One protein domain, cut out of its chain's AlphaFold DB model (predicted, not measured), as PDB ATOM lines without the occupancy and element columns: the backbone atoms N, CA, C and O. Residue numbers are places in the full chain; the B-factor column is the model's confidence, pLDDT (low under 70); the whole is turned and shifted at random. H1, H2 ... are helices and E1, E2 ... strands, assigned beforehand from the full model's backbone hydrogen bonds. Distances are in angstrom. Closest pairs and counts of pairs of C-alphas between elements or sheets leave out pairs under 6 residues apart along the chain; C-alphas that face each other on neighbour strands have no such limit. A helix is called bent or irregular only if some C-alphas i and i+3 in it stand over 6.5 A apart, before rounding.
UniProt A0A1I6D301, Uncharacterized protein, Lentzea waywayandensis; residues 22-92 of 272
ATOM      1  N   THR A  22      17.358  45.068  26.872       64.56
ATOM      2  CA  THR A  22      18.625  45.053  26.147       64.56
ATOM      3  C   THR A  22      19.324  46.381  26.391       64.56
ATOM      4  O   THR A  22      18.761  47.441  26.119       64.56
ATOM      5  N   VAL A  23      20.548  46.338  26.910       68.31
ATOM      6  CA  VAL A  23      21.413  47.523  26.978       68.31
ATOM      7  C   VAL A  23      21.772  47.899  25.549       68.31
ATOM      8  O   VAL A  23      22.195  47.038  24.783       68.31
ATOM      9  N   SER A  24      21.589  49.169  25.189       77.94
ATOM     10  CA  SER A  24      22.134  49.704  23.939       77.94
ATOM     11  C   SER A  24      23.643  49.465  23.912       77.94
ATOM     12  O   SER A  24      24.309  49.740  24.911       77.94
ATOM     13  N   ASP A  25      24.210  49.005  22.796       82.44
ATOM     14  CA  ASP A  25      25.657  48.765  22.682       82.44
ATOM     15  C   ASP A  25      26.481  49.997  23.111       82.44
ATOM     16  O   ASP A  25      27.532  49.866  23.737       82.44
ATOM     17  N   ALA A  26      25.946  51.206  22.899       80.69
ATOM     18  CA  ALA A  26      26.546  52.456  23.361       80.69
ATOM     19  C   ALA A  26      26.617  52.573  24.896       80.69
ATOM     20  O   ALA A  26      27.623  53.032  25.434       80.69
ATOM     21  N   ALA A  27      25.580  52.133  25.612       84.50
ATOM     22  CA  ALA A  27      25.569  52.105  27.074       84.50
ATOM     23  C   ALA A  27      26.553  51.058  27.612       84.50
ATOM     24  O   ALA A  27      27.318  51.354  28.528       84.50
ATOM     25  N   ALA A  28      26.621  49.875  26.996       87.31
ATOM     26  CA  ALA A  28      27.582  48.847  27.391       87.31
ATOM     27  C   ALA A  28      29.036  49.328  27.228       87.31
ATOM     28  O   ALA A  28      29.854  49.139  28.132       87.31
ATOM     29  N   VAL A  29      29.353  50.010  26.121       90.00
ATOM     30  CA  VAL A  29      30.670  50.631  25.900       90.00
ATOM     31  C   VAL A  29      30.936  51.753  26.913       90.00
ATOM     32  O   VAL A  29      32.031  51.824  27.469       90.00
ATOM     33  N   TYR A  30      29.939  52.589  27.221       90.88
ATOM     34  CA  TYR A  30      30.072  53.670  28.204       90.88
ATOM     35  C   TYR A  30      30.407  53.149  29.611       90.88
ATOM     36  O   TYR A  30      31.357  53.618  30.238       90.88
ATOM     37  N   CYS A  31      29.680  52.136  30.089       92.88
ATOM     38  CA  CYS A  31      29.865  51.571  31.430       92.88
ATOM     39  C   CYS A  31      31.146  50.730  31.571       92.88
ATOM     40  O   CYS A  31      31.628  50.513  32.683       92.88
ATOM     41  N   THR A  32      31.710  50.242  30.460       92.81
ATOM     42  CA  THR A  32      32.965  49.465  30.460       92.81
ATOM     43  C   THR A  32      34.211  50.315  30.203       92.81
ATOM     44  O   THR A  32      35.327  49.822  30.384       92.81
ATOM     45  N   ALA A  33      34.055  51.593  29.842       93.31
ATOM     46  CA  ALA A  33      35.172  52.494  29.590       93.31
ATOM     47  C   ALA A  33      36.066  52.673  30.833       93.31
ATOM     48  O   ALA A  33      35.599  52.821  31.970       93.31
ATOM     49  N   LYS A  34      37.387  52.696  30.613       88.19
ATOM     50  CA  LYS A  34      38.383  52.894  31.675       88.19
ATOM     51  C   LYS A  34      38.124  54.235  32.375       88.19
ATOM     52  O   LYS A  34      38.170  55.281  31.739       88.19
ATOM     53  N   GLY A  35      37.845  54.187  33.678       86.69
ATOM     54  CA  GLY A  35      37.473  55.354  34.493       86.69
ATOM     55  C   GLY A  35      35.980  55.468  34.831       86.69
ATOM     56  O   GLY A  35      35.651  56.191  35.760       86.69
ATOM     57  N   ARG A  36      35.086  54.724  34.160       91.06
ATOM     58  CA  ARG A  36      33.631  54.693  34.452       91.06
ATOM     59  C   ARG A  36      33.172  53.460  35.237       91.06
ATOM     60  O   ARG A  36      32.029  53.388  35.685       91.06
ATOM     61  N   GLN A  37      34.071  52.502  35.448       94.12
ATOM     62  CA  GLN A  37      33.789  51.278  36.204       94.12
ATOM     63  C   GLN A  37      33.380  51.579  37.653       94.12
ATOM     64  O   GLN A  37      32.423  50.994  38.149       94.12
ATOM     65  N   SER A  38      34.038  52.540  38.313       93.81
ATOM     66  CA  SER A  38      33.693  52.951  39.680       93.81
ATOM     67  C   SER A  38      32.291  53.551  39.775       93.81
ATOM     68  O   SER A  38      31.550  53.194  40.681       93.81
ATOM     69  N   GLU A  39      31.903  54.390  38.813       94.19
ATOM     70  CA  GLU A  39      30.559  54.982  38.750       94.19
ATOM     71  C   GLU A  39      29.489  53.907  38.497       94.19
ATOM     72  O   GLU A  39      28.403  53.940  39.072       94.19
ATOM     73  N   THR A  40      29.815  52.898  37.681       94.56
ATOM     74  CA  THR A  40      28.916  51.760  37.431       94.56
ATOM     75  C   THR A  40      28.726  50.916  38.693       94.56
ATOM     76  O   THR A  40      27.613  50.468  38.974       94.56
ATOM     77  N   LEU A  41      29.784  50.727  39.488       95.75
ATOM     78  CA  LEU A  41      29.695  50.031  40.774       95.75
ATOM     79  C   LEU A  41      28.955  50.842  41.836       95.75
ATOM     80  O   LEU A  41      28.198  50.263  42.608       95.75
ATOM     81  N   GLU A  42      29.110  52.162  41.851       94.88
ATOM     82  CA  GLU A  42      28.352  53.044  42.739       94.88
ATOM     83  C   GLU A  42      26.849  52.991  42.426       94.88
ATOM     84  O   GLU A  42      26.022  52.825  43.330       94.88
ATOM     85  N   ALA A  43      26.482  53.019  41.140       94.69
ATOM     86  CA  ALA A  43      25.105  52.804  40.707       94.69
ATOM     87  C   ALA A  43      24.593  51.409  41.118       94.69
ATOM     88  O   ALA A  43      23.485  51.278  41.643       94.69
ATOM     89  N   ALA A  44      25.409  50.363  40.951       96.12
ATOM     90  CA  ALA A  44      25.058  49.006  41.372       96.12
ATOM     91  C   ALA A  44      24.846  48.897  42.894       96.12
ATOM     92  O   ALA A  44      23.891  48.252  43.334       96.12
ATOM     93  N   ALA A  45      25.691  49.549  43.697       95.75
ATOM     94  CA  ALA A  45      25.587  49.572  45.155       95.75
ATOM     95  C   ALA A  45      24.335  50.335  45.613       95.75
ATOM     96  O   ALA A  45      23.604  49.871  46.489       95.75
ATOM     97  N   SER A  46      24.022  51.455  44.955       94.06
ATOM     98  CA  SER A  46      22.801  52.241  45.192       94.06
ATOM     99  C   SER A  46      21.529  51.425  44.931       94.06
ATOM    100  O   SER A  46      20.535  51.548  45.647       94.06
ATOM    101  N   LEU A  47      21.581  50.533  43.939       94.75
ATOM    102  CA  LEU A  47      20.515  49.587  43.608       94.75
ATOM    103  C   LEU A  47      20.539  48.302  44.455       94.75
ATOM    104  O   LEU A  47      19.701  47.425  44.234       94.75
ATOM    105  N   LYS A  48      21.472  48.183  45.411       95.31
ATOM    106  CA  LYS A  48      21.700  46.994  46.250       95.31
ATOM    107  C   LYS A  48      21.968  45.712  45.449       95.31
ATOM    108  O   LYS A  48      21.608  44.622  45.885       95.31
ATOM    109  N   LEU A  49      22.566  45.844  44.265       95.75
ATOM    110  CA  LEU A  49      22.969  44.713  43.417       95.75
ATOM    111  C   LEU A  49      24.344  44.162  43.817       95.75
ATOM    112  O   LEU A  49      24.654  43.002  43.561       95.75
ATOM    113  N   VAL A  50      25.160  45.007  44.445       96.25
ATOM    114  CA  VAL A  50      26.482  44.684  44.987       96.25
ATOM    115  C   VAL A  50      26.602  45.309  46.377       96.25
ATOM    116  O   VAL A  50      25.886  46.262  46.698       96.25
ATOM    117  N   ASP A  51      27.496  44.784  47.207       95.12
ATOM    118  CA  ASP A  51      27.775  45.348  48.526       95.12
ATOM    119  C   ASP A  51      28.468  46.715  48.395       95.12
ATOM    120  O   ASP A  51      29.269  46.942  47.482       95.12
ATOM    121  N   SER A  52      28.203  47.625  49.338       91.75
ATOM    122  CA  SER A  52      28.762  48.991  49.359       91.75
ATOM    123  C   SER A  52      30.282  49.044  49.545       91.75
ATOM    124  O   SER A  52      30.893  50.094  49.370       91.75
ATOM    125  N   THR A  53      30.906  47.913  49.879       92.94
ATOM    126  CA  THR A  53      32.361  47.737  49.937       92.94
ATOM    127  C   THR A  53      32.990  47.483  48.563       92.94
ATOM    128  O   THR A  53      34.203  47.309  48.478       92.94
ATOM    129  N   SER A  54      32.198  47.457  47.486       92.38
ATOM    130  CA  SER A  54      32.684  47.341  46.107       92.38
ATOM    131  C   SER A  54      33.327  48.652  45.652       92.38
ATOM    132  O   SER A  54      32.697  49.705  45.701       92.38
ATOM    133  N   PHE A  55      34.576  48.605  45.188       90.00
ATOM    134  CA  PHE A  55      35.292  49.786  44.698       90.00
ATOM    135  C   PHE A  55      36.328  49.431  43.630       90.00
ATOM    136  O   PHE A  55      36.969  48.375  43.661       90.00
ATOM    137  N   GLY A  56      36.543  50.354  42.691       89.62
ATOM    138  CA  GLY A  56      37.509  50.181  41.606       89.62
ATOM    139  C   GLY A  56      37.180  48.963  40.739       89.62
ATOM    140  O   GLY A  56      36.136  48.930  40.103       89.62
ATOM    141  N   ASN A  57      38.072  47.968  40.723       91.06
ATOM    142  CA  ASN A  57      37.894  46.712  39.978       91.06
ATOM    143  C   ASN A  57      37.443  45.534  40.871       91.06
ATOM    144  O   ASN A  57      37.559  44.382  40.470       91.06
ATOM    145  N   ARG A  58      37.006  45.790  42.111       92.62
ATOM    146  CA  ARG A  58      36.567  44.752  43.056       92.62
ATOM    147  C   ARG A  58      35.081  44.892  43.339       92.62
ATOM    148  O   ARG A  58      34.638  45.935  43.813       92.62
ATOM    149  N   VAL A  59      34.338  43.822  43.085       95.19
ATOM    150  CA  VAL A  59      32.891  43.736  43.277       95.19
ATOM    151  C   VAL A  59      32.595  42.674  44.318       95.19
ATOM    152  O   VAL A  59      32.988  41.522  44.154       95.19
ATOM    153  N   VAL A  60      31.910  43.044  45.393       96.25
ATOM    154  CA  VAL A  60      31.525  42.105  46.448       96.25
ATOM    155  C   VAL A  60      30.036  41.800  46.303       96.25
ATOM    156  O   VAL A  60      29.209  42.707  46.316       96.25
ATOM    157  N   VAL A  61      29.697  40.524  46.102       94.94
ATOM    158  CA  VAL A  61      28.307  40.059  45.959       94.94
ATOM    159  C   VAL A  61      28.096  38.846  46.848       94.94
ATOM    160  O   VAL A  61      28.652  37.773  46.596       94.94
ATOM    161  N   GLY A  62      27.295  39.006  47.902       92.75
ATOM    162  CA  GLY A  62      27.010  37.919  48.842       92.75
ATOM    163  C   GLY A  62      28.278  37.405  49.529       92.75
ATOM    164  O   GLY A  62      28.467  36.195  49.657       92.75
ATOM    165  N   GLY A  63      29.189  38.317  49.885       92.88
ATOM    166  CA  GLY A  63      30.459  38.001  50.549       92.88
ATOM    167  C   GLY A  63      31.554  37.412  49.649       92.88
ATOM    168  O   GLY A  63      32.668  37.194  50.124       92.88
ATOM    169  N   LYS A  64      31.293  37.175  48.356       96.69
ATOM    170  CA  LYS A  64      32.325  36.780  47.383       96.69
ATOM    171  C   LYS A  64      32.877  38.008  46.673       96.69
ATOM    172  O   LYS A  64      32.104  38.834  46.203       96.69
ATOM    173  N   THR A  65      34.203  38.100  46.575       96.81
ATOM    174  CA  THR A  65      34.876  39.153  45.802       96.81
ATOM    175  C   THR A  65      35.123  38.658  44.381       96.81
ATOM    176  O   THR A  65      35.770  37.631  44.197       96.81
ATOM    177  N   LEU A  66      34.610  39.391  43.401       97.44
ATOM    178  CA  LEU A  66      34.798  39.193  41.967       97.44
ATOM    179  C   LEU A  66      35.534  40.404  41.385       97.44
ATOM    180  O   LEU A  66      35.437  41.514  41.919       97.44
ATOM    181  N   SER A  67      36.243  40.218  40.279       97.25
ATOM    182  CA  SER A  67      36.643  41.347  39.436       97.25
ATOM    183  C   SER A  67      35.431  41.957  38.716       97.25
ATOM    184  O   SER A  67      34.374  41.328  38.614       97.25
ATOM    185  N   PHE A  68      35.557  43.187  38.210       96.06
ATOM    186  CA  PHE A  68      34.472  43.844  37.470       96.06
ATOM    187  C   PHE A  68      34.039  43.042  36.233       96.06
ATOM    188  O   PHE A  68      32.842  42.894  35.988       96.06
ATOM    189  N   ASP A  69      34.998  42.482  35.488       96.62
ATOM    190  CA  ASP A  69      34.720  41.654  34.308       96.62
ATOM    191  C   ASP A  69      34.048  40.325  34.687       96.62
ATOM    192  O   ASP A  69      33.048  39.950  34.078       96.62
ATOM    193  N   GLU A  70      34.512  39.651  35.747       97.25
ATOM    194  CA  GLU A  70      33.864  38.426  36.239       97.25
ATOM    195  C   GLU A  70      32.433  38.686  36.715       97.25
ATOM    196  O   GLU A  70      31.539  37.883  36.447       97.25
ATOM    197  N   TRP A  71      32.194  39.804  37.406       96.81
ATOM    198  CA  TRP A  71      30.847  40.199  37.808       96.81
ATOM    199  C   TRP A  71      29.960  40.481  36.594       96.81
ATOM    200  O   TRP A  71      28.843  39.968  36.535       96.81
ATOM    201  N   ARG A  72      30.452  41.224  35.596       95.69
ATOM    202  CA  ARG A  72      29.717  41.486  34.350       95.69
ATOM    203  C   ARG A  72      29.304  40.188  33.658       95.69
ATOM    204  O   ARG A  72      28.158  40.066  33.227       95.69
ATOM    205  N   ASP A  73      30.218  39.231  33.568       95.75
ATOM    206  CA  ASP A  73      29.993  38.001  32.814       95.75
ATOM    207  C   ASP A  73      29.100  37.014  33.596       95.75
ATOM    208  O   ASP A  73      28.184  36.422  33.025       95.75
ATOM    209  N   GLN A  74      29.284  36.888  34.919       96.25
ATOM    210  CA  GLN A  74      28.495  35.981  35.774       96.25
ATOM    211  C   GLN A  74      27.129  36.555  36.194       96.25
ATOM    212  O   GLN A  74      26.194  35.800  36.476       96.25
ATOM    213  N   ARG A  75      26.996  37.884  36.266       95.56
ATOM    214  CA  ARG A  75      25.794  38.612  36.718       95.56
ATOM    215  C   ARG A  75      25.343  39.640  35.682       95.56
ATOM    216  O   ARG A  75      25.017  40.782  36.002       95.56
ATOM    217  N   ARG A  76      25.258  39.208  34.420       93.81
ATOM    218  CA  ARG A  76      24.922  40.073  33.276       93.81
ATOM    219  C   ARG A  76      23.663  40.918  33.487       93.81
ATOM    220  O   ARG A  76      23.665  42.089  33.133       93.81
ATOM    221  N   ALA A  77      22.604  40.358  34.076       92.19
ATOM    222  CA  ALA A  77      21.358  41.088  34.326       92.19
ATOM    223  C   ALA A  77      21.532  42.256  35.318       92.19
ATOM    224  O   ALA A  77      20.984  43.338  35.101       92.19
ATOM    225  N   ASP A  78      22.331  42.062  36.367       95.12
ATOM    226  CA  ASP A  78      22.595  43.088  37.378       95.12
ATOM    227  C   ASP A  78      23.501  44.185  36.811       95.12
ATOM    228  O   ASP A  78      23.230  45.372  36.995       95.12
ATOM    229  N   PHE A  79      24.514  43.795  36.031       95.44
ATOM    230  CA  PHE A  79      25.354  44.731  35.286       95.44
ATOM    231  C   PHE A  79      24.525  45.598  34.330       95.44
ATOM    232  O   PHE A  79      24.654  46.820  34.334       95.44
ATOM    233  N   VAL A  80      23.631  44.982  33.550       93.38
ATOM    234  CA  VAL A  80      22.713  45.675  32.633       93.38
ATOM    235  C   VAL A  80      21.866  46.705  33.381       93.38
ATOM    236  O   VAL A  80      21.730  47.844  32.938       93.38
ATOM    237  N   LYS A  81      21.328  46.325  34.543       92.00
ATOM    238  CA  LYS A  81      20.483  47.196  35.361       92.00
ATOM    239  C   LYS A  81      21.261  48.383  35.937       92.00
ATOM    240  O   LYS A  81      20.780  49.510  35.855       92.00
ATOM    241  N   ALA A  82      22.457  48.142  36.469       94.75
ATOM    242  CA  ALA A  82      23.337  49.196  36.969       94.75
ATOM    243  C   ALA A  82      23.797  50.142  35.849       94.75
ATOM    244  O   ALA A  82      23.763  51.359  36.008       94.75
ATOM    245  N   CYS A  83      24.164  49.586  34.694       94.56
ATOM    246  CA  CYS A  83      24.614  50.356  33.544       94.56
ATOM    247  C   CYS A  83      23.498  51.227  32.955       94.56
ATOM    248  O   CYS A  83      23.731  52.395  32.659       94.56
ATOM    249  N   ASN A  84      22.270  50.711  32.851       90.06
ATOM    250  CA  ASN A  84      21.128  51.515  32.414       90.06
ATOM    251  C   ASN A  84      20.853  52.673  33.381       90.06
ATOM    252  O   ASN A  84      20.655  53.793  32.927       90.06
ATOM    253  N   ALA A  85      20.918  52.433  34.696       90.00
ATOM    254  CA  ALA A  85      20.736  53.492  35.688       90.00
ATOM    255  C   ALA A  85      21.803  54.599  35.581       90.00
ATOM    256  O   ALA A  85      21.488  55.771  35.773       90.00
ATOM    257  N   LEU A  86      23.047  54.243  35.238       90.75
ATOM    258  CA  LEU A  86      24.129  55.211  35.041       90.75
ATOM    259  C   LEU A  86      24.055  55.925  33.682       90.75
ATOM    260  O   LEU A  86      24.379  57.107  33.587       90.75
ATOM    261  N   ALA A  87      23.673  55.214  32.620       87.44
ATOM    262  CA  ALA A  87      23.723  55.718  31.253       87.44
ATOM    263  C   ALA A  87      22.457  56.482  30.833       87.44
ATOM    264  O   ALA A  87      22.536  57.332  29.944       87.44
ATOM    265  N   GLU A  88      21.306  56.228  31.465       81.69
ATOM    266  CA  GLU A  88      20.031  56.891  31.149       81.69
ATOM    267  C   GLU A  88      20.103  58.433  31.189       81.69
ATOM    268  O   GLU A  88      19.583  59.059  30.263       81.69
ATOM    269  N   PRO A  89      20.787  59.087  32.149       75.88
ATOM    270  CA  PRO A  89      20.912  60.545  32.162       75.88
ATOM    271  C   PRO A  89      21.798  61.104  31.039       75.88
ATOM    272  O   PRO A  89      21.600  62.240  30.619       75.88
ATOM    273  N   VAL A  90      22.784  60.330  30.571       78.88
ATOM    274  CA  VAL A  90      23.834  60.794  29.642       78.88
ATOM    275  C   VAL A  90      23.474  60.501  28.186       78.88
ATOM    276  O   VAL A  90      23.766  61.296  27.298       78.88
ATOM    277  N   LEU A  91      22.841  59.353  27.935       72.38
ATOM    278  CA  LEU A  91      22.510  58.876  26.593       72.38
ATOM    279  C   LEU A  91      21.101  59.240  26.147       72.38
ATOM    280  O   LEU A  91      20.762  58.977  24.995       72.38
ATOM    281  N   LYS A  92      20.276  59.835  27.015       66.38
ATOM    282  CA  LYS A  92      19.007  60.410  26.583       66.38
ATOM    283  C   LYS A  92      19.349  61.588  25.667       66.38
ATOM    284  O   LYS A  92      19.824  62.604  26.179       66.38
TER     285      LYS A  92
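AT A GLANCE: This is residues 22 to 92 of the 272 residues of an uncharacterized protein of Lentzea waywayandensis (UniProt A0A1I6D301). A long kinked helix, H4, has two shorter helices, H1 and H2, packed across it, while the short helix H3 meets its first end at a corner and a small strand hairpin, E1 and E2, forms one end of the elongated shape. The printed part has 71 residues, mostly helix, with four named helices and two named strands in the order H1 H2 E1 E2 H3 H4; the sheet E1 - E2 is antiparallel. It is compact, with a radius of gyration of the C-alphas of 10.9 A and spans of 34 by 21 by 20 A.

IN THESE COORDINATES: H1, residues 25 to 32, begins at C-alpha 25 (25.657, 48.765, 22.682) and is 10.7 A long. H2, residues 37 to 46, measures 14.2 A. E1 is residues 58 to 61, E2 residues 64 to 67 and H3 residues 68 to 74. H4, residues 76 to 91, measures 20.1 A and ends at C-alpha 91 (22.510, 58.876, 26.593).

HOW THE PARTS SIT: H4 is the hub, with a kink of 37 degrees near residue 85; it is only just irregular, C-alphas 86 and 89 being 6.9 A apart. H1 touches it about perpendicular, at 78 degrees, the closest C-alphas being those of Cys 31 and Cys 83, 5.8 A. H2 touches it at 76 degrees, about perpendicular, closest at the C-alphas of Ala 44 and Ala 82, 4.7 A. H3 and residues 78 to 79 of H4 only just touch, only at the corner, with 3 pairs of C-alphas within 8 A; the closest, of Arg 72 and Phe 79, are 5.5 A apart. The hairpin E1 and E2 has N 59 and O 66 within hydrogen-bond range at 2.8 A. The closest C-alphas of E1 and H3, Val 59 and Phe 68, are 6.0 A apart. E1 and H4 are apart. Each O i to N i+4 pair is within hydrogen-bond range in H1, H2 and H3, and 10 of 12 in H4.

THE WHOLE: The farthest C-alphas, Gly 63 and Lys 92, are 34.8 A apart. The printed part has no cut. The link from H2 to E1, 11 residues, is long. Residues 22 to 23 and 92 have pLDDT under 70.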